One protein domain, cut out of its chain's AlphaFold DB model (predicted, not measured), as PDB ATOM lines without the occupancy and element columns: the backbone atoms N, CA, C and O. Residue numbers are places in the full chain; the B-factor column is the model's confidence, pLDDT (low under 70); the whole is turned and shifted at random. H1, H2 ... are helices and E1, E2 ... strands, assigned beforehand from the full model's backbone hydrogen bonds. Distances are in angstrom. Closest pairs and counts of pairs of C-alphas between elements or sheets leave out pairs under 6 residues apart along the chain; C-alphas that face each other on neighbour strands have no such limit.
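This is residues 410 to 596 of the 703 residues of the protein "Ankyrin repeat and LEM domain-containing protein 2" of Araneus ventricosus (UniProt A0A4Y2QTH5). A small four-stranded sheet lies in the middle, with H2 and H4 covering one face and H1 and residues 575 to 585 of the long H7 the other. H3 packs on H4, off the sheet; H5 and H6 open as a V beyond the edge strand E4, and residues 590 to 596 stick out. The printed part has 187 residues with named elements in the order E1 H1 E2 H2 H3 H4 E3 E4 H5 H6 H7, seven helices and four strands; the sheet, E1 E2 E3 E4, is antiparallel and the class mixed. It is compact, with a radius of gyration of the C-alphas of 17.3 A and spans of 50 by 39 by 32 A.

E1, residues 410 to 416, is antiparallel to E2, residues 448 to 457, with N 411 and O 454 within hydrogen-bond range at 2.9 A. E2 bends by 69 degrees at residue 451. H1, residues 431 to 439, is over E2 at a height of 8.8 A over the sheet. H2, residues 459 to 470, is on the opposite face, over E1, at a height of 8.4 A. H3, residues 482 to 494, and H4, residues 499 to 511, form a helical hairpin at a shallow tilt of 26 degrees; their closest C-alphas, Arg 492 and Gly 499, are 5.4 A apart. H4 is on the same face as H2. E3, residues 515 to 519, is antiparallel to E2 (N 453 and O 516, 2.9 A) and forms a hairpin with E4, residues 524 to 526 (N 517 and O 526, 2.9 A). H5, residues 531 to 546, only grazes the sheet and only just touches H6, residues 558 to 568, with 3 pairs of C-alphas within 8 A; the closest are Glu 532 and Gln 568, 5.7 A. H7, residues 575 to 595, is on the same face as H1; its closest C-alpha to E4 is Asn 581, 5.7 A from Val 524. Every O i to N i+4 pair is within hydrogen-bond range in H2, H4, H5 and H6; in H1 4 of 5 are, in H3 8 of 9, in H7 16 of 17.

E1 begins at C-alpha 410 (-22.414, 49.677, -115.760); E2 is 22.7 A long, H5 22.6 A. H7, 31.2 A long, ends at C-alpha 595 (-28.803, 19.368, -128.970).

The C-alphas farthest apart, Pro 482 and Phe 596, are 53.5 A apart. The printed part has no cut; the links E1 to H1, H2 to H3 and H5 to H6 are long. Mean pLDDT of the printed part is 77.1; 46 residues are under 70, among them 435 to 447 and 588 to 596.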
ATOM      1  N   TYR A 410     -22.995  50.202-114.533       92.50
ATOM      2  CA  TYR A 410     -22.414  49.677-115.760       92.50
ATOM      3  C   TYR A 410     -23.168  50.230-116.978       92.50
ATOM      4  O   TYR A 410     -24.342  50.601-116.880       92.50
ATOM      5  N   VAL A 411     -22.514  50.274-118.140       93.38
ATOM      6  CA  VAL A 411     -23.131  50.642-119.427       93.38
ATOM      7  C   VAL A 411     -23.004  49.460-120.397       93.38
ATOM      8  O   VAL A 411     -21.919  49.240-120.934       93.38
ATOM      9  N   PRO A 412     -24.077  48.677-120.620       92.62
ATOM     10  CA  PRO A 412     -24.035  47.504-121.490       92.62
ATOM     11  C   PRO A 412     -24.220  47.858-122.974       92.62
ATOM     12  O   PRO A 412     -24.963  48.778-123.330       92.62
ATOM     13  N   VAL A 413     -23.614  47.061-123.853       90.62
ATOM     14  CA  VAL A 413     -23.878  47.019-125.297       90.62
ATOM     15  C   VAL A 413     -24.618  45.724-125.617       90.62
ATOM     16  O   VAL A 413     -24.173  44.630-125.263       90.62
ATOM     17  N   LEU A 414     -25.769  45.859-126.270       86.81
ATOM     18  CA  LEU A 414     -26.739  44.794-126.503       86.81
ATOM     19  C   LEU A 414     -26.989  44.611-128.007       86.81
ATOM     20  O   LEU A 414     -27.215  45.598-128.702       86.81
ATOM     21  N   LYS A 415     -27.037  43.376-128.514       83.19
ATOM     22  CA  LYS A 415     -27.378  43.083-129.925       83.19
ATOM     23  C   LYS A 415     -28.495  42.041-129.986       83.19
ATOM     24  O   LYS A 415     -28.536  41.141-129.151       83.19
ATOM     25  N   SER A 416     -29.414  42.150-130.949       77.50
ATOM     26  CA  SER A 416     -30.416  41.096-131.163       77.50
ATOM     27  C   SER A 416     -29.749  39.843-131.726       77.50
ATOM     28  O   SER A 416     -28.833  39.939-132.547       77.50
ATOM     29  N   ASN A 417     -30.233  38.671-131.319       67.94
ATOM     30  CA  ASN A 417     -29.688  37.382-131.753       67.94
ATOM     31  C   ASN A 417     -29.827  37.130-133.269       67.94
ATOM     32  O   ASN A 417     -29.105  36.303-133.812       67.94
ATOM     33  N   ASN A 418     -30.682  37.886-133.968       65.81
ATOM     34  CA  ASN A 418     -30.902  37.766-135.416       65.81
ATOM     35  C   ASN A 418     -29.768  38.365-136.281       65.81
ATOM     36  O   ASN A 418     -29.888  38.365-137.503       65.81
ATOM     37  N   ASP A 419     -28.720  38.923-135.659       63.91
ATOM     38  CA  ASP A 419     -27.477  39.505-136.217       63.91
ATOM     39  C   ASP A 419     -27.611  40.711-137.183       63.91
ATOM     40  O   ASP A 419     -26.738  41.578-137.220       63.91
ATOM     41  N   VAL A 420     -28.747  40.844-137.876       68.00
ATOM     42  CA  VAL A 420     -29.099  41.912-138.836       68.00
ATOM     43  C   VAL A 420     -29.279  43.294-138.178       68.00
ATOM     44  O   VAL A 420     -29.190  44.319-138.854       68.00
ATOM     45  N   SER A 421     -29.537  43.359-136.867       70.19
ATOM     46  CA  SER A 421     -29.670  44.630-136.139       70.19
ATOM     47  C   SER A 421     -28.310  45.155-135.650       70.19
ATOM     48  O   SER A 421     -27.570  44.373-135.046       70.19
ATOM     49  N   PRO A 422     -28.007  46.461-135.774       74.50
ATOM     50  CA  PRO A 422     -26.806  47.043-135.173       74.50
ATOM     51  C   PRO A 422     -26.857  46.986-133.638       74.50
ATOM     52  O   PRO A 422     -27.936  47.057-133.043       74.50
ATOM     53  N   SER A 423     -25.687  46.911-132.996       83.69
ATOM     54  CA  SER A 423     -25.559  46.946-131.535       83.69
ATOM     55  C   SER A 423     -26.138  48.237-130.930       83.69
ATOM     56  O   SER A 423     -25.914  49.349-131.414       83.69
ATOM     57  N   ILE A 424     -26.888  48.089-129.839       86.25
ATOM     58  CA  ILE A 424     -27.597  49.147-129.116       86.25
ATOM     59  C   ILE A 424     -26.890  49.405-127.784       86.25
ATOM     60  O   ILE A 424     -26.731  48.503-126.964       86.25
ATOM     61  N   VAL A 425     -26.531  50.664-127.526       89.56
ATOM     62  CA  VAL A 425     -26.036  51.091-126.208       89.56
ATOM     63  C   VAL A 425     -27.209  51.137-125.224       89.56
ATOM     64  O   VAL A 425     -28.126  51.957-125.372       89.56
ATOM     65  N   GLY A 426     -27.186  50.252-124.227       87.50
ATOM     66  CA  GLY A 426     -28.143  50.217-123.126       87.50
ATOM     67  C   GLY A 426     -27.991  51.419-122.192       87.50
ATOM     68  O   GLY A 426     -26.972  52.107-122.186       87.50
ATOM     69  N   LYS A 427     -29.033  51.707-121.407       90.06
ATOM     70  CA  LYS A 427     -28.965  52.755-120.374       90.06
ATOM     71  C   LYS A 427     -28.017  52.315-119.243       90.06
ATOM     72  O   LYS A 427     -27.928  51.113-119.008       90.06
ATOM     73  N   PRO A 428     -27.396  53.257-118.505       92.00
ATOM     74  CA  PRO A 428     -26.693  52.948-117.263       92.00
ATOM     75  C   PRO A 428     -27.587  52.152-116.307       92.00
ATOM     76  O   PRO A 428     -28.737  52.542-116.083       92.00
ATOM     77  N   CYS A 429     -27.079  51.042-115.779       88.69
ATOM     78  CA  CYS A 429     -27.838  50.114-114.942       88.69
ATOM     79  C   CYS A 429     -26.941  49.371-113.937       88.69
ATOM     80  O   CYS A 429     -25.713  49.440-114.009       88.69
ATOM     81  N   SER A 430     -27.554  48.690-112.968       87.38
ATOM     82  CA  SER A 430     -26.841  47.925-111.940       87.38
ATOM     83  C   SER A 430     -26.587  46.474-112.371       87.38
ATOM     84  O   SER A 430     -27.232  45.957-113.287       87.38
ATOM     85  N   CYS A 431     -25.708  45.775-111.645       78.81
ATOM     86  CA  CYS A 431     -25.518  44.322-111.773       78.81
ATOM     87  C   CYS A 431     -26.868  43.567-111.729       78.81
ATOM     88  O   CYS A 431     -27.181  42.782-112.624       78.81
ATOM     89  N   LYS A 432     -27.744  43.944-110.781       74.81
ATOM     90  CA  LYS A 432     -29.106  43.404-110.593       74.81
ATOM     91  C   LYS A 432     -30.011  43.555-111.826       74.81
ATOM     92  O   LYS A 432     -31.039  42.878-111.901       74.81
ATOM     93  N   ASP A 433     -29.722  44.484-112.737       75.38
ATOM     94  CA  ASP A 433     -30.480  44.708-113.976       75.38
ATOM     95  C   ASP A 433     -29.883  43.925-115.152       75.38
ATOM     96  O   ASP A 433     -30.629  43.333-115.933       75.38
ATOM     97  N   ILE A 434     -28.549  43.866-115.249       72.25
ATOM     98  CA  ILE A 434     -27.842  43.079-116.272       72.25
ATOM     99  C   ILE A 434     -28.101  41.582-116.072       72.25
ATOM    100  O   ILE A 434     -28.350  40.884-117.053       72.25
ATOM    101  N   ASP A 435     -28.192  41.120-114.822       65.62
ATOM    102  CA  ASP A 435     -28.682  39.784-114.461       65.62
ATOM    103  C   ASP A 435     -30.009  39.442-115.139       65.62
ATOM    104  O   ASP A 435     -30.176  38.344-115.664       65.62
ATOM    105  N   ARG A 436     -30.964  40.381-115.152       64.06
ATOM    106  CA  ARG A 436     -32.280  40.174-115.771       64.06
ATOM    107  C   ARG A 436     -32.194  40.162-117.296       64.06
ATOM    108  O   ARG A 436     -32.936  39.411-117.915       64.06
ATOM    109  N   CYS A 437     -31.268  40.903-117.905       55.41
ATOM    110  CA  CYS A 437     -30.988  40.789-119.340       55.41
ATOM    111  C   CYS A 437     -30.314  39.452-119.707       55.41
ATOM    112  O   CYS A 437     -30.686  38.850-120.709       55.41
ATOM    113  N   ALA A 438     -29.369  38.962-118.897       53.66
ATOM    114  CA  ALA A 438     -28.682  37.686-119.124       53.66
ATOM    115  C   ALA A 438     -29.576  36.465-118.824       53.66
ATOM    116  O   ALA A 438     -29.564  35.492-119.569       53.66
ATOM    117  N   SER A 439     -30.412  36.534-117.785       49.16
ATOM    118  CA  SER A 439     -31.350  35.456-117.420       49.16
ATOM    119  C   SER A 439     -32.501  35.293-118.418       49.16
ATOM    120  O   SER A 439     -33.189  34.279-118.400       49.16
ATOM    121  N   LEU A 440     -32.725  36.275-119.299       42.12
ATOM    122  CA  LEU A 440     -33.765  36.239-120.329       42.12
ATOM    123  C   LEU A 440     -33.362  35.459-121.595       42.12
ATOM    124  O   LEU A 440     -34.062  35.567-122.599       42.12
ATOM    125  N   LEU A 441     -32.293  34.655-121.571       47.03
ATOM    126  CA  LEU A 441     -31.824  33.857-122.719       47.03
ATOM    127  C   LEU A 441     -32.760  32.699-123.153       47.03
ATOM    128  O   LEU A 441     -32.466  32.049-124.148       47.03
ATOM    129  N   THR A 442     -33.887  32.465-122.472       40.66
ATOM    130  CA  THR A 442     -34.854  31.383-122.758       40.66
ATOM    131  C   THR A 442     -35.936  31.769-123.788       40.66
ATOM    132  O   THR A 442     -36.949  32.373-123.439       40.66
ATOM    133  N   ASP A 443     -35.698  31.465-125.065       44.62
ATOM    134  CA  ASP A 443     -36.628  31.405-126.220       44.62
ATOM    135  C   ASP A 443     -37.603  32.560-126.547       44.62
ATOM    136  O   ASP A 443     -37.296  33.345-127.440       44.62
ATOM    137  N   ASP A 444     -38.756  32.694-125.880       42.84
ATOM    138  CA  ASP A 444     -40.018  33.262-126.439       42.84
ATOM    139  C   ASP A 444     -40.106  34.780-126.808       42.84
ATOM    140  O   ASP A 444     -41.192  35.355-126.820       42.84
ATOM    141  N   ASP A 445     -39.012  35.480-127.121       44.12
ATOM    142  CA  ASP A 445     -39.034  36.880-127.609       44.12
ATOM    143  C   ASP A 445     -37.721  37.219-128.364       44.12
ATOM    144  O   ASP A 445     -36.731  36.504-128.190       44.12
ATOM    145  N   PRO A 446     -37.618  38.302-129.169       50.75
ATOM    146  CA  PRO A 446     -36.404  38.647-129.922       50.75
ATOM    147  C   PRO A 446     -35.317  39.236-129.003       50.75
ATOM    148  O   PRO A 446     -35.015  40.436-129.017       50.75
ATOM    149  N   LYS A 447     -34.739  38.369-128.170       67.25
ATOM    150  CA  LYS A 447     -33.883  38.714-127.034       67.25
ATOM    151  C   LYS A 447     -32.608  39.445-127.456       67.25
ATOM    152  O   LYS A 447     -31.920  39.095-128.417       67.25
ATOM    153  N   LEU A 448     -32.311  40.491-126.689       74.81
ATOM    154  CA  LEU A 448     -31.082  41.269-126.757       74.81
ATOM    155  C   LEU A 448     -30.013  40.578-125.903       74.81
ATOM    156  O   LEU A 448     -30.106  40.609-124.677       74.81
ATOM    157  N   SER A 449     -28.996  39.983-126.528       80.25
ATOM    158  CA  SER A 449     -27.846  39.425-125.804       80.25
ATOM    159  C   SER A 449     -26.784  40.494-125.529       80.25
ATOM    160  O   SER A 449     -26.584  41.428-126.314       80.25
ATOM    161  N   LEU A 450     -26.101  40.357-124.390       87.19
ATOM    162  CA  LEU A 450     -25.000  41.227-123.976       87.19
ATOM    163  C   LEU A 450     -23.763  40.917-124.828       87.19
ATOM    164  O   LEU A 450     -23.357  39.762-124.924       87.19
ATOM    165  N   LYS A 451     -23.179  41.938-125.465       88.19
ATOM    166  CA  LYS A 451     -21.987  41.805-126.327       88.19
ATOM    167  C   LYS A 451     -20.752  42.501-125.763       88.19
ATOM    168  O   LYS A 451     -19.641  42.055-126.026       88.19
ATOM    169  N   ALA A 452     -20.940  43.559-124.980       91.69
ATOM    170  CA  ALA A 452     -19.883  44.213-124.215       91.69
ATOM    171  C   ALA A 452     -20.479  44.992-123.035       91.69
ATOM    172  O   ALA A 452     -21.691  45.227-122.998       91.69
ATOM    173  N   PHE A 453     -19.649  45.433-122.093       93.38
ATOM    174  CA  PHE A 453     -20.034  46.424-121.090       93.38
ATOM    175  C   PHE A 453     -18.842  47.270-120.628       93.38
ATOM    176  O   PHE A 453     -17.689  46.845-120.698       93.38
ATOM    177  N   ALA A 454     -19.162  48.458-120.119       94.56
ATOM    178  CA  ALA A 454     -18.243  49.331-119.397       94.56
ATOM    179  C   ALA A 454     -18.627  49.403-117.911       94.56
ATOM    180  O   ALA A 454     -19.818  49.493-117.599       94.56
ATOM    181  N   GLY A 455     -17.645  49.435-117.013       91.31
ATOM    182  CA  GLY A 455     -17.815  49.563-115.561       91.31
ATOM    183  C   GLY A 455     -17.234  48.379-114.774       91.31
ATOM    184  O   GLY A 455     -16.864  47.373-115.378       91.31
ATOM    185  N   PRO A 456     -17.185  48.463-113.432       90.62
ATOM    186  CA  PRO A 456     -17.974  49.373-112.596       90.62
ATOM    187  C   PRO A 456     -17.504  50.832-112.630       90.62
ATOM    188  O   PRO A 456     -16.312  51.114-112.669       90.62
ATOM    189  N   MET A 457     -18.454  51.768-112.579       90.12
ATOM    190  CA  MET A 457     -18.198  53.204-112.410       90.12
ATOM    191  C   MET A 457     -19.370  53.887-111.682       90.12
ATOM    192  O   MET A 457     -20.434  53.287-111.511       90.12
ATOM    193  N   SER A 458     -19.209  55.151-111.276       88.62
ATOM    194  CA  SER A 458     -20.290  55.910-110.626       88.62
ATOM    195  C   SER A 458     -21.438  56.246-111.599       88.62
ATOM    196  O   SER A 458     -21.193  56.419-112.797       88.62
ATOM    197  N   PRO A 459     -22.693  56.426-111.141       90.25
ATOM    198  CA  PRO A 459     -23.819  56.859-111.975       90.25
ATOM    199  C   PRO A 459     -23.544  58.133-112.782       90.25
ATOM    200  O   PRO A 459     -24.011  58.254-113.918       90.25
ATOM    201  N   LYS A 460     -22.790  59.087-112.216       88.88
ATOM    202  CA  LYS A 460     -22.386  60.330-112.897       88.88
ATOM    203  C   LYS A 460     -21.499  60.022-114.108       88.88
ATOM    204  O   LYS A 460     -21.809  60.469-115.216       88.88
ATOM    205  N   MET A 461     -20.467  59.200-113.912       89.88
ATOM    206  CA  MET A 461     -19.549  58.760-114.967       89.88
ATOM    207  C   MET A 461     -20.257  57.859-115.990       89.88
ATOM    208  O   MET A 461     -20.153  58.097-117.191       89.88
ATOM    209  N   ALA A 462     -21.092  56.917-115.545       92.12
ATOM    210  CA  ALA A 462     -21.871  56.035-116.416       92.12
ATOM    211  C   ALA A 462     -22.851  56.812-117.304       92.12
ATOM    212  O   ALA A 462     -23.022  56.497-118.483       92.12
ATOM    213  N   GLN A 463     -23.462  57.882-116.787       91.94
ATOM    214  CA  GLN A 463     -24.276  58.782-117.601       91.94
ATOM    215  C   GLN A 463     -23.466  59.582-118.628       91.94
ATOM    216  O   GLN A 463     -24.024  59.908-119.676       91.94
ATOM    217  N   GLN A 464     -22.212  59.941-118.342       91.38
ATOM    218  CA  GLN A 464     -21.319  60.586-119.313       91.38
ATOM    219  C   GLN A 464     -20.909  59.577-120.393       91.38
ATOM    220  O   GLN A 464     -21.195  59.809-121.567       91.38
ATOM    221  N   PHE A 465     -20.392  58.414-119.988       93.81
ATOM    222  CA  PHE A 465     -19.984  57.314-120.865       93.81
ATOM    223  C   PHE A 465     -21.118  56.873-121.805       93.81
ATOM    224  O   PHE A 465     -20.938  56.802-123.018       93.81
ATOM    225  N   TYR A 466     -22.337  56.679-121.286       93.56
ATOM    226  CA  TYR A 466     -23.520  56.370-122.101       93.56
ATOM    227  C   TYR A 466     -23.844  57.463-123.136       93.56
ATOM    228  O   TYR A 466     -24.196  57.147-124.274       93.56
ATOM    229  N   LYS A 467     -23.738  58.751-122.772       91.69
ATOM    230  CA  LYS A 467     -23.994  59.870-123.702       91.69
ATOM    231  C   LYS A 467     -22.920  59.930-124.793       91.69
ATOM    232  O   LYS A 467     -23.279  60.115-125.957       91.69
ATOM    233  N   ALA A 468     -21.655  59.719-124.428       90.38
ATOM    234  CA  ALA A 468     -20.525  59.643-125.345       90.38
ATOM    235  C   ALA A 468     -20.652  58.448-126.306       90.38
ATOM    236  O   ALA A 468     -20.784  58.656-127.506       90.38
ATOM    237  N   LEU A 469     -20.743  57.208-125.811       90.06
ATOM    238  CA  LEU A 469     -20.805  56.006-126.657       90.06
ATOM    239  C   LEU A 469     -22.026  55.998-127.595       90.06
ATOM    240  O   LEU A 469     -21.961  55.518-128.733       90.06
ATOM    241  N   LYS A 470     -23.148  56.579-127.153       89.19
ATOM    242  CA  LYS A 470     -24.348  56.746-127.983       89.19
ATOM    243  C   LYS A 470     -24.162  57.796-129.083       89.19
ATOM    244  O   LYS A 470     -24.546  57.529-130.227       89.19
ATOM    245  N   ASN A 471     -23.539  58.933-128.771       85.12
ATOM    246  CA  ASN A 471     -23.343  60.071-129.674       85.12
ATOM    247  C   ASN A 471     -21.861  60.520-129.715       85.12
ATOM    248  O   ASN A 471     -21.564  61.640-129.300       85.12
ATOM    249  N   PRO A 472     -20.922  59.693-130.216       78.69
ATOM    250  CA  PRO A 472     -19.492  59.934-130.011       78.69
ATOM    251  C   PRO A 472     -18.952  61.086-130.872       78.69
ATOM    252  O   PRO A 472     -18.063  61.810-130.450       78.69
ATOM    253  N   SER A 473     -19.571  61.368-132.022       75.12
ATOM    254  CA  SER A 473     -19.314  62.576-132.825       75.12
ATOM    255  C   SER A 473     -19.952  63.850-132.229       75.12
ATOM    256  O   SER A 473     -20.362  64.743-132.969       75.12
ATOM    257  N   SER A 474     -20.142  63.917-130.904       78.06
ATOM    258  CA  SER A 474     -20.731  65.066-130.210       78.06
ATOM    259  C   SER A 474     -19.716  65.686-129.240       78.06
ATOM    260  O   SER A 474     -19.555  65.172-128.128       78.06
ATOM    261  N   PRO A 475     -19.100  66.837-129.580       71.19
ATOM    262  CA  PRO A 475     -18.078  67.490-128.749       71.19
ATOM    263  C   PRO A 475     -18.616  68.063-127.421       71.19
ATOM    264  O   PRO A 475     -17.888  68.709-126.680       71.19
ATOM    265  N   LYS A 476     -19.904  67.854-127.112       75.12
ATOM    266  CA  LYS A 476     -20.519  68.191-125.818       75.12
ATOM    267  C   LYS A 476     -20.430  67.051-124.789       75.12
ATOM    268  O   LYS A 476     -20.590  67.302-123.597       75.12
ATOM    269  N   TYR A 477     -20.258  65.809-125.241       71.38
ATOM    270  CA  TYR A 477     -20.315  64.618-124.379       71.38
ATOM    271  C   TYR A 477     -19.109  63.693-124.532       71.38
ATOM    272  O   TYR A 477     -18.858  62.896-123.639       71.38
ATOM    273  N   SER A 478     -18.408  63.780-125.660       72.12
ATOM    274  CA  SER A 478     -17.243  62.966-125.984       72.12
ATOM    275  C   SER A 478     -15.935  63.628-125.522       72.12
ATOM    276  O   SER A 478     -15.822  64.842-125.695       72.12
ATOM    277  N   PRO A 479     -14.943  62.867-125.014       76.12
ATOM    278  CA  PRO A 479     -13.585  63.370-124.786       76.12
ATOM    279  C   PRO A 479     -12.795  63.571-126.093       76.12
ATOM    280  O   PRO A 479     -11.935  64.445-126.147       76.12
ATOM    281  N   PHE A 480     -13.129  62.804-127.141       78.69
ATOM    282  CA  PHE A 480     -12.375  62.724-128.396       78.69
ATOM    283  C   PHE A 480     -12.129  64.075-129.086       78.69
ATOM    284  O   PHE A 480     -13.043  64.904-129.201       78.69
ATOM    285  N   THR A 481     -10.935  64.251-129.650       79.19
ATOM    286  CA  THR A 481     -10.558  65.406-130.481       79.19
ATOM    287  C   THR A 481     -11.368  65.466-131.789       79.19
ATOM    288  O   THR A 481     -11.986  64.476-132.198       79.19
ATOM    289  N   PRO A 482     -11.391  66.609-132.507       75.56
ATOM    290  CA  PRO A 482     -12.070  66.706-133.804       75.56
ATOM    291  C   PRO A 482     -11.555  65.715-134.862       75.56
ATOM    292  O   PRO A 482     -12.295  65.370-135.784       75.56
ATOM    293  N   GLU A 483     -10.310  65.254-134.727       76.06
ATOM    294  CA  GLU A 483      -9.656  64.314-135.641       76.06
ATOM    295  C   GLU A 483     -10.106  62.874-135.342       76.06
ATOM    296  O   GLU A 483     -10.631  62.191-136.227       76.06
ATOM    297  N   GLU A 484     -10.062  62.456-134.071       78.06
ATOM    298  CA  GLU A 484     -10.625  61.179-133.598       78.06
ATOM    299  C   GLU A 484     -12.129  61.059-133.891       78.06
ATOM    300  O   GLU A 484     -12.596  60.013-134.348       78.06
ATOM    301  N   GLN A 485     -12.905  62.136-133.705       76.50
ATOM    302  CA  GLN A 485     -14.332  62.168-134.063       76.50
ATOM    303  C   GLN A 485     -14.565  61.859-135.556       76.50
ATOM    304  O   GLN A 485     -15.598  61.274-135.908       76.50
ATOM    305  N   GLY A 486     -13.606  62.207-136.423       74.19
ATOM    306  CA  GLY A 486     -13.590  61.863-137.843       74.19
ATOM    307  C   GLY A 486     -13.353  60.370-138.095       74.19
ATOM    308  O   GLY A 486     -14.114  59.752-138.847       74.19
ATOM    309  N   GLU A 487     -12.365  59.762-137.433       77.94
ATOM    310  CA  GLU A 487     -12.116  58.315-137.534       77.94
ATOM    311  C   GLU A 487     -13.269  57.491-136.950       77.94
ATOM    312  O   GLU A 487     -13.726  56.526-137.563       77.94
ATOM    313  N   ILE A 488     -13.848  57.919-135.834       77.50
ATOM    314  CA  ILE A 488     -15.004  57.272-135.204       77.50
ATOM    315  C   ILE A 488     -16.251  57.331-136.097       77.50
ATOM    316  O   ILE A 488     -17.018  56.363-136.174       77.50
ATOM    317  N   PHE A 489     -16.447  58.429-136.833       74.50
ATOM    318  CA  PHE A 489     -17.510  58.516-137.834       74.50
ATOM    319  C   PHE A 489     -17.269  57.577-139.029       74.50
ATOM    320  O   PHE A 489     -18.237  57.071-139.607       74.50
ATOM    321  N   LYS A 490     -16.008  57.282-139.381       80.38
ATOM    322  CA  LYS A 490     -15.683  56.213-140.342       80.38
ATOM    323  C   LYS A 490     -15.970  54.835-139.743       80.38
ATOM    324  O   LYS A 490     -16.669  54.069-140.398       80.38
ATOM    325  N   ILE A 491     -15.529  54.546-138.512       81.44
ATOM    326  CA  ILE A 491     -15.747  53.256-137.822       81.44
ATOM    327  C   ILE A 491     -17.236  52.884-137.806       81.44
ATOM    328  O   ILE A 491     -17.592  51.796-138.254       81.44
ATOM    329  N   ARG A 492     -18.128  53.811-137.421       76.19
ATOM    330  CA  ARG A 492     -19.596  53.599-137.455       76.19
ATOM    331  C   ARG A 492     -20.178  53.274-138.838       76.19
ATOM    332  O   ARG A 492     -21.343  52.891-138.925       76.19
ATOM    333  N   ARG A 493     -19.426  53.496-139.918       76.31
ATOM    334  CA  ARG A 493     -19.854  53.289-141.311       76.31
ATOM    335  C   ARG A 493     -19.132  52.135-142.001       76.31
ATOM    336  O   ARG A 493     -19.660  51.625-142.987       76.31
ATOM    337  N   THR A 494     -17.943  51.760-141.536       77.06
ATOM    338  CA  THR A 494     -17.155  50.639-142.068       77.06
ATOM    339  C   THR A 494     -17.394  49.341-141.305       77.06
ATOM    340  O   THR A 494     -17.243  48.279-141.902       77.06
ATOM    341  N   ASP A 495     -17.808  49.416-140.037       76.94
ATOM    342  CA  ASP A 495     -18.149  48.263-139.205       76.94
ATOM    343  C   ASP A 495     -19.567  48.391-138.607       76.94
ATOM    344  O   ASP A 495     -19.760  49.078-137.600       76.94
ATOM    345  N   PRO A 496     -20.575  47.730-139.206       71.69
ATOM    346  CA  PRO A 496     -21.925  47.653-138.652       71.69
ATOM    347  C   PRO A 496     -22.106  46.538-137.600       71.69
ATOM    348  O   PRO A 496     -23.178  46.459-137.002       71.69
ATOM    349  N   GLU A 497     -21.112  45.665-137.386       72.69
ATOM    350  CA  GLU A 497     -21.235  44.445-136.573       72.69
ATOM    351  C   GLU A 497     -20.631  44.574-135.169       72.69
ATOM    352  O   GLU A 497     -21.249  44.103-134.214       72.69
ATOM    353  N   LYS A 498     -19.444  45.192-135.074       80.56
ATOM    354  CA  LYS A 498     -18.620  45.416-133.867       80.56
ATOM    355  C   LYS A 498     -18.215  46.895-133.698       80.56
ATOM    356  O   LYS A 498     -17.421  47.248-132.822       80.56
ATOM    357  N   GLY A 499     -18.721  47.795-134.547       83.50
ATOM    358  CA  GLY A 499     -18.271  49.189-134.601       83.50
ATOM    359  C   GLY A 499     -18.607  50.010-133.352       83.50
ATOM    360  O   GLY A 499     -17.903  50.972-133.056       83.50
ATOM    361  N   VAL A 500     -19.642  49.634-132.592       86.00
ATOM    362  CA  VAL A 500     -19.963  50.269-131.300       86.00
ATOM    363  C   VAL A 500     -18.946  49.841-130.245       86.00
ATOM    364  O   VAL A 500     -18.471  50.665-129.469       86.00
ATOM    365  N   GLU A 501     -18.567  48.573-130.263       90.12
ATOM    366  CA  GLU A 501     -17.649  47.928-129.342       90.12
ATOM    367  C   GLU A 501     -16.220  48.484-129.509       90.12
ATOM    368  O   GLU A 501     -15.590  48.857-128.519       90.12
ATOM    369  N   ARG A 502     -15.762  48.712-130.755       87.56
ATOM    370  CA  ARG A 502     -14.502  49.443-131.027       87.56
ATOM    371  C   ARG A 502     -14.475  50.837-130.402       87.56
ATOM    372  O   ARG A 502     -13.459  51.235-129.841       87.56
ATOM    373  N   ILE A 503     -15.566  51.595-130.532       87.62
ATOM    374  CA  ILE A 503     -15.671  52.960-129.987       87.62
ATOM    375  C   ILE A 503     -15.727  52.910-128.456       87.62
ATOM    376  O   ILE A 503     -15.169  53.781-127.795       87.62
ATOM    377  N   GLY A 504     -16.347  51.864-127.904       90.81
ATOM    378  CA  GLY A 504     -16.352  51.562-126.478       90.81
ATOM    379  C   GLY A 504     -14.951  51.408-125.894       90.81
ATOM    380  O   GLY A 504     -14.679  52.032-124.875       90.81
ATOM    381  N   ARG A 505     -14.047  50.679-126.570       90.06
ATOM    382  CA  ARG A 505     -12.638  50.544-126.145       90.06
ATOM    383  C   ARG A 505     -11.911  51.883-126.034       90.06
ATOM    384  O   ARG A 505     -11.423  52.202-124.959       90.06
ATOM    385  N   HIS A 506     -11.907  52.681-127.104       87.25
ATOM    386  CA  HIS A 506     -11.241  53.992-127.111       87.25
ATOM    387  C   HIS A 506     -11.812  54.916-126.018       87.25
ATOM    388  O   HIS A 506     -11.070  55.533-125.262       87.25
ATOM    389  N   LEU A 507     -13.143  54.950-125.875       90.31
ATOM    390  CA  LEU A 507     -13.814  55.764-124.859       90.31
ATOM    391  C   LEU A 507     -13.493  55.304-123.429       90.31
ATOM    392  O   LEU A 507     -13.432  56.120-122.512       90.31
ATOM    393  N   ALA A 508     -13.337  53.997-123.224       92.31
ATOM    394  CA  ALA A 508     -13.012  53.414-121.931       92.31
ATOM    395  C   ALA A 508     -11.559  53.679-121.527       92.31
ATOM    396  O   ALA A 508     -11.307  53.946-120.354       92.31
ATOM    397  N   GLU A 509     -10.631  53.695-122.483       89.06
ATOM    398  CA  GLU A 509      -9.244  54.101-122.251       89.06
ATOM    399  C   GLU A 509      -9.153  55.587-121.859       89.06
ATOM    400  O   GLU A 509      -8.632  55.900-120.786       89.06
ATOM    401  N   ASP A 510      -9.780  56.483-122.633       87.31
ATOM    402  CA  ASP A 510      -9.861  57.923-122.329       87.31
ATOM    403  C   ASP A 510     -10.476  58.210-120.951       87.31
ATOM    404  O   ASP A 510      -9.966  59.019-120.171       87.31
ATOM    405  N   MET A 511     -11.600  57.553-120.642       89.50
ATOM    406  CA  MET A 511     -12.325  57.748-119.383       89.50
ATOM    407  C   MET A 511     -11.748  56.936-118.212       89.50
ATOM    408  O   MET A 511     -12.217  57.109-117.087       89.50
ATOM    409  N   LYS A 512     -10.740  56.084-118.451       90.25
ATOM    410  CA  LYS A 512     -10.138  55.148-117.478       90.25
ATOM    411  C   LYS A 512     -11.174  54.252-116.792       90.25
ATOM    412  O   LYS A 512     -11.194  54.101-115.572       90.25
ATOM    413  N   VAL A 513     -12.051  53.678-117.608       91.06
ATOM    414  CA  VAL A 513     -13.155  52.799-117.214       91.06
ATOM    415  C   VAL A 513     -12.851  51.371-117.655       91.06
ATOM    416  O   VAL A 513     -12.361  51.142-118.756       91.06
ATOM    417  N   ASP A 514     -13.190  50.395-116.817       91.00
ATOM    418  CA  ASP A 514     -13.024  48.982-117.155       91.00
ATOM    419  C   ASP A 514     -13.971  48.582-118.308       91.00
ATOM    420  O   ASP A 514     -15.174  48.842-118.246       91.00
ATOM    421  N   TRP A 515     -13.441  47.972-119.372       93.25
ATOM    422  CA  TRP A 515     -14.194  47.567-120.570       93.25
ATOM    423  C   TRP A 515     -14.016  46.081-120.843       93.25
ATOM    424  O   TRP A 515     -12.890  45.590-120.808       93.25
ATOM    425  N   GLN A 516     -15.108  45.376-121.151       92.12
ATOM    426  CA  GLN A 516     -15.107  43.935-121.412       92.12
ATOM    427  C   GLN A 516     -16.007  43.607-122.617       92.12
ATOM    428  O   GLN A 516     -17.166  44.027-122.654       92.12
ATOM    429  N   GLU A 517     -15.510  42.834-123.588       91.19
ATOM    430  CA  GLU A 517     -16.275  42.334-124.745       91.19
ATOM    431  C   GLU A 517     -16.452  40.813-124.673       91.19
ATOM    432  O   GLU A 517     -15.540  40.098-124.264       91.19
ATOM    433  N   TYR A 518     -17.600  40.308-125.126       87.56
ATOM    434  CA  TYR A 518     -17.834  38.877-125.308       87.56
ATOM    435  C   TYR A 518     -17.225  38.380-126.625       87.56
ATOM    436  O   TYR A 518     -17.483  38.949-127.693       87.56
ATOM    437  N   PHE A 519     -16.474  37.280-126.547       85.62
ATOM    438  CA  PHE A 519     -15.890  36.577-127.691       85.62
ATOM    439  C   PHE A 519     -16.424  35.133-127.742       85.62
ATOM    440  O   PHE A 519     -15.971  34.302-126.952       85.62
ATOM    441  N   PRO A 520     -17.375  34.810-128.646       81.44
ATOM    442  CA  PRO A 520     -18.067  33.517-128.664       81.44
ATOM    443  C   PRO A 520     -17.142  32.297-128.749       81.44
ATOM    444  O   PRO A 520     -17.304  31.361-127.975       81.44
ATOM    445  N   ASP A 521     -16.120  32.331-129.608       80.06
ATOM    446  CA  ASP A 521     -15.158  31.231-129.803       80.06
ATOM    447  C   ASP A 521     -14.260  30.952-128.581       80.06
ATOM    448  O   ASP A 521     -13.594  29.917-128.507       80.06
ATOM    449  N   PHE A 522     -14.237  31.879-127.621       76.12
ATOM    450  CA  PHE A 522     -13.577  31.740-126.322       76.12
ATOM    451  C   PHE A 522     -14.595  31.546-125.176       76.12
ATOM    452  O   PHE A 522     -14.196  31.169-124.077       76.12
ATOM    453  N   ASN A 523     -15.892  31.778-125.428       77.69
ATOM    454  CA  ASN A 523     -16.995  31.805-124.459       77.69
ATOM    455  C   ASN A 523     -16.717  32.692-123.226       77.69
ATOM    456  O   ASN A 523     -17.060  32.344-122.099       77.69
ATOM    457  N   VAL A 524     -16.047  33.832-123.428       82.38
ATOM    458  CA  VAL A 524     -15.571  34.693-122.332       82.38
ATOM    459  C   VAL A 524     -15.840  36.170-122.618       82.38
ATOM    460  O   VAL A 524     -15.694  36.633-123.752       82.38
ATOM    461  N   PHE A 525     -16.213  36.914-121.578       86.88
ATOM    462  CA  PHE A 525     -16.075  38.364-121.515       86.88
ATOM    463  C   PHE A 525     -14.646  38.698-121.095       86.88
ATOM    464  O   PHE A 525     -14.238  38.367-119.981       86.88
ATOM    465  N   ALA A 526     -13.899  39.359-121.974       87.50
ATOM    466  CA  ALA A 526     -12.512  39.753-121.749       87.50
ATOM    467  C   ALA A 526     -12.168  41.043-122.509       87.50
ATOM    468  O   ALA A 526     -12.933  41.528-123.347       87.50
ATOM    469  N   ASN A 527     -10.977  41.576-122.256       89.81
ATOM    470  CA  ASN A 527     -10.379  42.625-123.067       89.81
ATOM    471  C   ASN A 527      -9.000  42.154-123.529       89.81
ATOM    472  O   ASN A 527      -8.061  42.112-122.741       89.81
ATOM    473  N   PHE A 528      -8.874  41.799-124.810       88.62
ATOM    474  CA  PHE A 528      -7.628  41.260-125.358       88.62
ATOM    475  C   PHE A 528      -6.446  42.247-125.343       88.62
ATOM    476  O   PHE A 528      -5.313  41.816-125.538       88.62
ATOM    477  N   ALA A 529      -6.682  43.537-125.075       88.06
ATOM    478  CA  ALA A 529      -5.629  44.534-124.885       88.06
ATOM    479  C   ALA A 529      -4.971  44.499-123.488       88.06
ATOM    480  O   ALA A 529      -3.885  45.049-123.317       88.06
ATOM    481  N   THR A 530      -5.600  43.882-122.479       87.25
ATOM    482  CA  THR A 530      -5.014  43.775-121.131       87.25
ATOM    483  C   THR A 530      -4.085  42.568-121.020       87.25
ATOM    484  O   THR A 530      -4.143  41.641-121.830       87.25
ATOM    485  N   LYS A 531      -3.249  42.543-119.969       85.50
ATOM    486  CA  LYS A 531      -2.362  41.407-119.674       85.50
ATOM    487  C   LYS A 531      -3.123  40.075-119.624       85.50
ATOM    488  O   LYS A 531      -2.749  39.149-120.329       85.50
ATOM    489  N   GLU A 532      -4.228  40.032-118.875       81.38
ATOM    490  CA  GLU A 532      -5.153  38.889-118.817       81.38
ATOM    491  C   GLU A 532      -5.539  38.406-120.221       81.38
ATOM    492  O   GLU A 532      -5.447  37.219-120.530       81.38
ATOM    493  N   GLY A 533      -5.987  39.326-121.079       85.75
ATOM    494  CA  GLY A 533      -6.427  38.987-122.423       85.75
ATOM    495  C   GLY A 533      -5.300  38.384-123.261       85.75
ATOM    496  O   GLY A 533      -5.501  37.374-123.939       85.75
ATOM    497  N   LEU A 534      -4.098  38.951-123.173       88.69
ATOM    498  CA  LEU A 534      -2.907  38.417-123.832       88.69
ATOM    499  C   LEU A 534      -2.502  37.040-123.273       88.69
ATOM    500  O   LEU A 534      -2.150  36.164-124.063       88.69
ATOM    501  N   ASP A 535      -2.623  36.807-121.962       84.94
ATOM    502  CA  ASP A 535      -2.382  35.504-121.323       84.94
ATOM    503  C   ASP A 535      -3.370  34.435-121.850       84.94
ATOM    504  O   ASP A 535      -2.958  33.338-122.248       84.94
ATOM    505  N   ILE A 536      -4.666  34.771-121.960       82.38
ATOM    506  CA  ILE A 536      -5.707  33.916-122.571       82.38
ATOM    507  C   ILE A 536      -5.381  33.611-124.045       82.38
ATOM    508  O   ILE A 536      -5.501  32.467-124.502       82.38
ATOM    509  N   LEU A 537      -4.967  34.626-124.809       86.75
ATOM    510  CA  LEU A 537      -4.699  34.512-126.245       86.75
ATOM    511  C   LEU A 537      -3.420  33.712-126.537       86.75
ATOM    512  O   LEU A 537      -3.393  32.905-127.468       86.75
ATOM    513  N   GLU A 538      -2.379  33.876-125.723       89.19
ATOM    514  CA  GLU A 538      -1.143  33.092-125.780       89.19
ATOM    515  C   GLU A 538      -1.407  31.629-125.406       89.19
ATOM    516  O   GLU A 538      -0.922  30.731-126.097       89.19
ATOM    517  N   ALA A 539      -2.261  31.361-124.409       83.81
ATOM    518  CA  ALA A 539      -2.708  30.005-124.085       83.81
ATOM    519  C   ALA A 539      -3.473  29.341-125.251       83.81
ATOM    520  O   ALA A 539      -3.181  28.187-125.591       83.81
ATOM    521  N   ARG A 540      -4.386  30.067-125.925       83.38
ATOM    522  CA  ARG A 540      -5.065  29.610-127.160       83.38
ATOM    523  C   ARG A 540      -4.057  29.290-128.254       83.38
ATOM    524  O   ARG A 540      -4.053  28.180-128.787       83.38
ATOM    525  N   MET A 541      -3.181  30.242-128.566       85.44
ATOM    526  CA  MET A 541      -2.178  30.100-129.620       85.44
ATOM    527  C   MET A 541      -1.169  28.981-129.334       85.44
ATOM    528  O   MET A 541      -0.709  28.326-130.271       85.44
ATOM    529  N   LYS A 542      -0.851  28.718-128.063       85.44
ATOM    530  CA  LYS A 542       0.000  27.604-127.636       85.44
ATOM    531  C   LYS A 542      -0.684  26.253-127.859       85.44
ATOM    532  O   LYS A 542      -0.113  25.440-128.583       85.44
ATOM    533  N   LYS A 543      -1.901  26.027-127.332       81.44
ATOM    534  CA  LYS A 543      -2.655  24.767-127.554       81.44
ATOM    535  C   LYS A 543      -2.828  24.480-129.056       81.44
ATOM    536  O   LYS A 543      -2.460  23.402-129.521       81.44
ATOM    537  N   LEU A 544      -3.228  25.486-129.846       83.12
ATOM    538  CA  LEU A 544      -3.358  25.368-131.308       83.12
ATOM    539  C   LEU A 544      -2.053  24.950-132.013       83.12
ATOM    540  O   LEU A 544      -2.092  24.141-132.938       83.12
ATOM    541  N   ARG A 545      -0.885  25.459-131.587       80.06
ATOM    542  CA  ARG A 545       0.420  25.054-132.153       80.06
ATOM    543  C   ARG A 545       0.837  23.628-131.789       80.06
ATOM    544  O   ARG A 545       1.667  23.065-132.501       80.06
ATOM    545  N   HIS A 546       0.285  23.059-130.721       81.19
ATOM    546  CA  HIS A 546       0.463  21.651-130.353       81.19
ATOM    547  C   HIS A 546      -0.605  20.728-130.971       81.19
ATOM    548  O   HIS A 546      -0.506  19.513-130.826       81.19
ATOM    549  N   GLY A 547      -1.585  21.278-131.699       73.38
ATOM    550  CA  GLY A 547      -2.701  20.519-132.274       73.38
ATOM    551  C   GLY A 547      -3.797  20.163-131.264       73.38
ATOM    552  O   GLY A 547      -4.683  19.374-131.584       73.38
ATOM    553  N   GLU A 548      -3.752  20.733-130.059       67.75
ATOM    554  CA  GLU A 548      -4.734  20.481-129.007       67.75
ATOM    555  C   GLU A 548      -6.001  21.331-129.214       67.75
ATOM    556  O   GLU A 548      -5.898  22.530-129.507       67.75
ATOM    557  N   PRO A 549      -7.207  20.768-129.004       62.88
ATOM    558  CA  PRO A 549      -8.421  21.566-128.933       62.88
ATOM    559  C   PRO A 549      -8.369  22.471-127.693       62.88
ATOM    560  O   PRO A 549      -8.170  22.018-126.567       62.88
ATOM    561  N   PHE A 550      -8.578  23.770-127.895       58.22
ATOM    562  CA  PHE A 550      -8.746  24.730-126.809       58.22
ATOM    563  C   PHE A 550     -10.225  25.069-126.635       58.22
ATOM    564  O   PHE A 550     -10.887  25.487-127.583       58.22
ATOM    565  N   SER A 551     -10.679  25.005-125.392       57.69
ATOM    566  CA  SER A 551     -11.738  25.846-124.845       57.69
ATOM    567  C   SER A 551     -11.225  26.385-123.504       57.69
ATOM    568  O   SER A 551     -10.370  25.745-122.889       57.69
ATOM    569  N   ILE A 552     -11.720  27.545-123.063       52.28
ATOM    570  CA  ILE A 552     -11.555  28.018-121.671       52.28
ATOM    571  C   ILE A 552     -12.483  27.227-120.734       52.28
ATOM    572  O   ILE A 552     -12.211  27.072-119.552       52.28
ATOM    573  N   PHE A 553     -13.569  26.702-121.303       50.31
ATOM    574  CA  PHE A 553     -14.585  25.894-120.647       50.31
ATOM    575  C   PHE A 553     -14.749  24.625-121.491       50.31
ATOM    576  O   PHE A 553     -15.665  24.508-122.314       50.31
ATOM    577  N   ALA A 554     -13.754  23.736-121.436       42.28
ATOM    578  CA  ALA A 554     -13.873  22.401-122.020       42.28
ATOM    579  C   ALA A 554     -14.778  21.525-121.127       42.28
ATOM    580  O   ALA A 554     -15.409  22.021-120.194       42.28
ATOM    581  N   ALA A 555     -14.845  20.217-121.388       43.66
ATOM    582  CA  ALA A 555     -15.447  19.253-120.460       43.66
ATOM    583  C   ALA A 555     -14.507  18.987-119.258       43.66
ATOM    584  O   ALA A 555     -14.115  17.855-118.995       43.66
ATOM    585  N   GLU A 556     -14.106  20.073-118.599       52.44
ATOM    586  CA  GLU A 556     -13.246  20.147-117.415       52.44
ATOM    587  C   GLU A 556     -14.123  20.200-116.153       52.44
ATOM    588  O   GLU A 556     -15.257  20.700-116.194       52.44
ATOM    589  N   GLU A 557     -13.617  19.690-115.030       66.50
ATOM    590  CA  GLU A 557     -14.365  19.640-113.765       66.50
ATOM    591  C   GLU A 557     -14.756  21.058-113.289       66.50
ATOM    592  O   GLU A 557     -14.014  22.015-113.530       66.50
ATOM    593  N   PRO A 558     -15.869  21.257-112.549       69.25
ATOM    594  CA  PRO A 558     -16.248  22.583-112.038       69.25
ATOM    595  C   PRO A 558     -15.157  23.253-111.177       69.25
ATOM    596  O   PRO A 558     -15.064  24.486-111.114       69.25
ATOM    597  N   ALA A 559     -14.287  22.439-110.567       72.38
ATOM    598  CA  ALA A 559     -13.058  22.874-109.913       72.38
ATOM    599  C   ALA A 559     -12.085  23.561-110.883       72.38
ATOM    600  O   ALA A 559     -11.613  24.662-110.607       72.38
ATOM    601  N   GLU A 560     -11.803  22.930-112.022       72.19
ATOM    602  CA  GLU A 560     -10.882  23.418-113.049       72.19
ATOM    603  C   GLU A 560     -11.421  24.686-113.713       72.19
ATOM    604  O   GLU A 560     -10.678  25.653-113.846       72.19
ATOM    605  N   GLN A 561     -12.728  24.754-113.983       70.31
ATOM    606  CA  GLN A 561     -13.394  25.970-114.473       70.31
ATOM    607  C   GLN A 561     -13.232  27.146-113.491       70.31
ATOM    608  O   GLN A 561     -12.905  28.265-113.890       70.31
ATOM    609  N   SER A 562     -13.392  26.890-112.187       73.69
ATOM    610  CA  SER A 562     -13.191  27.904-111.139       73.69
ATOM    611  C   SER A 562     -11.724  28.340-111.027       73.69
ATOM    612  O   SER A 562     -11.436  29.516-110.820       73.69
ATOM    613  N   ILE A 563     -10.786  27.407-111.203       75.50
ATOM    614  CA  ILE A 563      -9.337  27.666-111.207       75.50
ATOM    615  C   ILE A 563      -8.917  28.444-112.464       75.50
ATOM    616  O   ILE A 563      -8.084  29.343-112.371       75.50
ATOM    617  N   ALA A 564      -9.511  28.151-113.621       69.31
ATOM    618  CA  ALA A 564      -9.277  28.866-114.871       69.31
ATOM    619  C   ALA A 564      -9.748  30.324-114.782       69.31
ATOM    620  O   ALA A 564      -9.026  31.213-115.228       69.31
ATOM    621  N   LEU A 565     -10.904  30.579-114.155       68.31
ATOM    622  CA  LEU A 565     -11.376  31.933-113.843       68.31
ATOM    623  C   LEU A 565     -10.430  32.639-112.855       68.31
ATOM    624  O   LEU A 565      -9.970  33.741-113.137       68.31
ATOM    625  N   VAL A 566     -10.036  31.991-111.752       71.19
ATOM    626  CA  VAL A 566      -9.039  32.539-110.804       71.19
ATOM    627  C   VAL A 566      -7.725  32.925-111.502       71.19
ATOM    628  O   VAL A 566      -7.178  33.992-111.229       71.19
ATOM    629  N   HIS A 567      -7.234  32.104-112.434       69.00
ATOM    630  CA  HIS A 567      -6.023  32.397-113.206       69.00
ATOM    631  C   HIS A 567      -6.178  33.543-114.221       69.00
ATOM    632  O   HIS A 567      -5.162  34.110-114.617       69.00
ATOM    633  N   GLN A 568      -7.401  33.913-114.618       63.78
ATOM    634  CA  GLN A 568      -7.658  35.073-115.486       63.78
ATOM    635  C   GLN A 568      -7.630  36.401-114.716       63.78
ATOM    636  O   GLN A 568      -7.307  37.432-115.295       63.78
ATOM    637  N   PHE A 569      -7.910  36.407-113.407       65.06
ATOM    638  CA  PHE A 569      -8.126  37.649-112.647       65.06
ATOM    639  C   PHE A 569      -7.068  37.971-111.567       65.06
ATOM    640  O   PHE A 569      -7.432  38.509-110.524       65.06
ATOM    641  N   PRO A 570      -5.753  37.720-111.749       58.59
ATOM    642  CA  PRO A 570      -4.775  37.747-110.652       58.59
ATOM    643  C   PRO A 570      -4.526  39.125-110.005       58.59
ATOM    644  O   PRO A 570      -3.835  39.191-108.990       58.59
ATOM    645  N   SER A 571      -5.031  40.225-110.580       56.72
ATOM    646  CA  SER A 571      -4.742  41.598-110.127       56.72
ATOM    647  C   SER A 571      -5.947  42.539-110.004       56.72
ATOM    648  O   SER A 571      -5.819  43.573-109.352       56.72
ATOM    649  N   HIS A 572      -7.103  42.224-110.598       68.06
ATOM    650  CA  HIS A 572      -8.311  43.049-110.492       68.06
ATOM    651  C   HIS A 572      -9.573  42.189-110.582       68.06
ATOM    652  O   HIS A 572      -9.661  41.291-111.419       68.06
ATOM    653  N   VAL A 573     -10.570  42.491-109.746       75.00
ATOM    654  CA  VAL A 573     -11.867  41.804-109.747       75.00
ATOM    655  C   VAL A 573     -12.943  42.743-110.269       75.00
ATOM    656  O   VAL A 573     -13.459  43.577-109.529       75.00
ATOM    657  N   ASN A 574     -13.323  42.559-111.533       84.75
ATOM    658  CA  ASN A 574     -14.548  43.132-112.076       84.75
ATOM    659  C   ASN A 574     -15.722  42.192-111.713       84.75
ATOM    660  O   ASN A 574     -15.820  41.107-112.298       84.75
ATOM    661  N   PRO A 575     -16.609  42.544-110.760       78.81
ATOM    662  CA  PRO A 575     -17.537  41.563-110.187       78.81
ATOM    663  C   PRO A 575     -18.614  41.104-111.176       78.81
ATOM    664  O   PRO A 575     -19.042  39.950-111.159       78.81
ATOM    665  N   LEU A 576     -19.028  41.997-112.084       83.44
ATOM    666  CA  LEU A 576     -19.964  41.653-113.152       83.44
ATOM    667  C   LEU A 576     -19.327  40.690-114.158       83.44
ATOM    668  O   LEU A 576     -19.986  39.743-114.576       83.44
ATOM    669  N   LYS A 577     -18.057  40.906-114.528       84.31
ATOM    670  CA  LYS A 577     -17.324  40.080-115.504       84.31
ATOM    671  C   LYS A 577     -17.308  38.604-115.118       84.31
ATOM    672  O   LYS A 577     -17.672  37.753-115.926       84.31
ATOM    673  N   HIS A 578     -16.929  38.318-113.874       76.31
ATOM    674  CA  HIS A 578     -16.863  36.953-113.360       76.31
ATOM    675  C   HIS A 578     -18.247  36.285-113.402       76.31
ATOM    676  O   HIS A 578     -18.421  35.213-113.982       76.31
ATOM    677  N   ARG A 579     -19.260  37.002-112.903       75.88
ATOM    678  CA  ARG A 579     -20.665  36.582-112.880       75.88
ATOM    679  C   ARG A 579     -21.229  36.284-114.275       75.88
ATOM    680  O   ARG A 579     -21.864  35.246-114.462       75.88
ATOM    681  N   VAL A 580     -20.989  37.139-115.279       79.50
ATOM    682  CA  VAL A 580     -21.483  36.881-116.648       79.50
ATOM    683  C   VAL A 580     -20.733  35.749-117.343       79.50
ATOM    684  O   VAL A 580     -21.363  35.018-118.103       79.50
ATOM    685  N   ASN A 581     -19.448  35.531-117.043       79.00
ATOM    686  CA  ASN A 581     -18.720  34.357-117.535       79.00
ATOM    687  C   ASN A 581     -19.332  33.051-116.997       79.00
ATOM    688  O   ASN A 581     -19.539  32.109-117.765       79.00
ATOM    689  N   VAL A 582     -19.704  33.001-115.712       73.62
ATOM    690  CA  VAL A 582     -20.398  31.840-115.119       73.62
ATOM    691  C   VAL A 582     -21.782  31.634-115.752       73.62
ATOM    692  O   VAL A 582     -22.118  30.522-116.150       73.62
ATOM    693  N   LEU A 583     -22.575  32.695-115.930       74.44
ATOM    694  CA  LEU A 583     -23.897  32.596-116.571       74.44
ATOM    695  C   LEU A 583     -23.833  32.138-118.044       74.44
ATOM    696  O   LEU A 583     -24.634  31.296-118.452       74.44
ATOM    697  N   TYR A 584     -22.891  32.651-118.842       76.06
ATOM    698  CA  TYR A 584     -22.760  32.278-120.260       76.06
ATOM    699  C   TYR A 584     -22.212  30.856-120.434       76.06
ATOM    700  O   TYR A 584     -22.748  30.095-121.238       76.06
ATOM    701  N   SER A 585     -21.226  30.442-119.633       72.00
ATOM    702  CA  SER A 585     -20.706  29.064-119.658       72.00
ATOM    703  C   SER A 585     -21.748  28.020-119.244       72.00
ATOM    704  O   SER A 585     -21.839  26.975-119.891       72.00
ATOM    705  N   LEU A 586     -22.607  28.323-118.264       69.56
ATOM    706  CA  LEU A 586     -23.761  27.482-117.930       69.56
ATOM    707  C   LEU A 586     -24.804  27.444-119.065       69.56
ATOM    708  O   LEU A 586     -25.315  26.369-119.379       69.56
ATOM    709  N   SER A 587     -25.088  28.575-119.725       70.25
ATOM    710  CA  SER A 587     -26.030  28.622-120.859       70.25
ATOM    711  C   SER A 587     -25.530  27.835-122.079       70.25
ATOM    712  O   SER A 587     -26.294  27.082-122.677       70.25
ATOM    713  N   GLU A 588     -24.244  27.948-122.424       67.94
ATOM    714  CA  GLU A 588     -23.625  27.186-123.519       67.94
ATOM    715  C   GLU A 588     -23.483  25.687-123.211       67.94
ATOM    716  O   GLU A 588     -23.355  24.885-124.137       67.94
ATOM    717  N   LYS A 589     -23.512  25.285-121.932       65.62
ATOM    718  CA  LYS A 589     -23.622  23.870-121.551       65.62
ATOM    719  C   LYS A 589     -25.044  23.351-121.783       65.62
ATOM    720  O   LYS A 589     -25.203  22.368-122.499       65.62
ATOM    721  N   ALA A 590     -26.062  24.061-121.284       65.56
ATOM    722  CA  ALA A 590     -27.465  23.660-121.424       65.56
ATOM    723  C   ALA A 590     -27.885  23.425-122.889       65.56
ATOM    724  O   ALA A 590     -28.476  22.394-123.190       65.56
ATOM    725  N   LYS A 591     -27.489  24.312-123.816       67.19
ATOM    726  CA  LYS A 591     -27.763  24.148-125.259       67.19
ATOM    727  C   LYS A 591     -27.192  22.852-125.837       67.19
ATOM    728  O   LYS A 591     -27.852  22.184-126.621       67.19
ATOM    729  N   LYS A 592     -25.966  22.482-125.444       62.94
ATOM    730  CA  LYS A 592     -25.312  21.249-125.916       62.94
ATOM    731  C   LYS A 592     -26.009  20.011-125.368       62.94
ATOM    732  O   LYS A 592     -26.165  19.038-126.098       62.94
ATOM    733  N   ASP A 593     -26.433  20.065-124.108       58.31
ATOM    734  CA  ASP A 593     -27.200  18.991-123.480       58.31
ATOM    735  C   ASP A 593     -28.586  18.838-124.151       58.31
ATOM    736  O   ASP A 593     -29.072  17.718-124.298       58.31
ATOM    737  N   GLU A 594     -29.195  19.924-124.647       58.22
ATOM    738  CA  GLU A 594     -30.419  19.894-125.468       58.22
ATOM    739  C   GLU A 594     -30.172  19.337-126.884       58.22
ATOM    740  O   GLU A 594     -30.844  18.376-127.271       58.22
ATOM    741  N   ASP A 595     -29.176  19.844-127.623       55.66
ATOM    742  CA  ASP A 595     -28.803  19.368-128.970       55.66
ATOM    743  C   ASP A 595     -28.557  17.844-128.997       55.66
ATOM    744  O   ASP A 595     -29.025  17.143-129.903       55.66
ATOM    745  N   PHE A 596     -27.882  17.310-127.968       52.59
ATOM    746  CA  PHE A 596     -27.567  15.881-127.824       52.59
ATOM    747  C   PHE A 596     -28.788  14.960-127.644       52.59
ATOM    748  O   PHE A 596     -28.642  13.741-127.753       52.59
TER     749      PHE A 596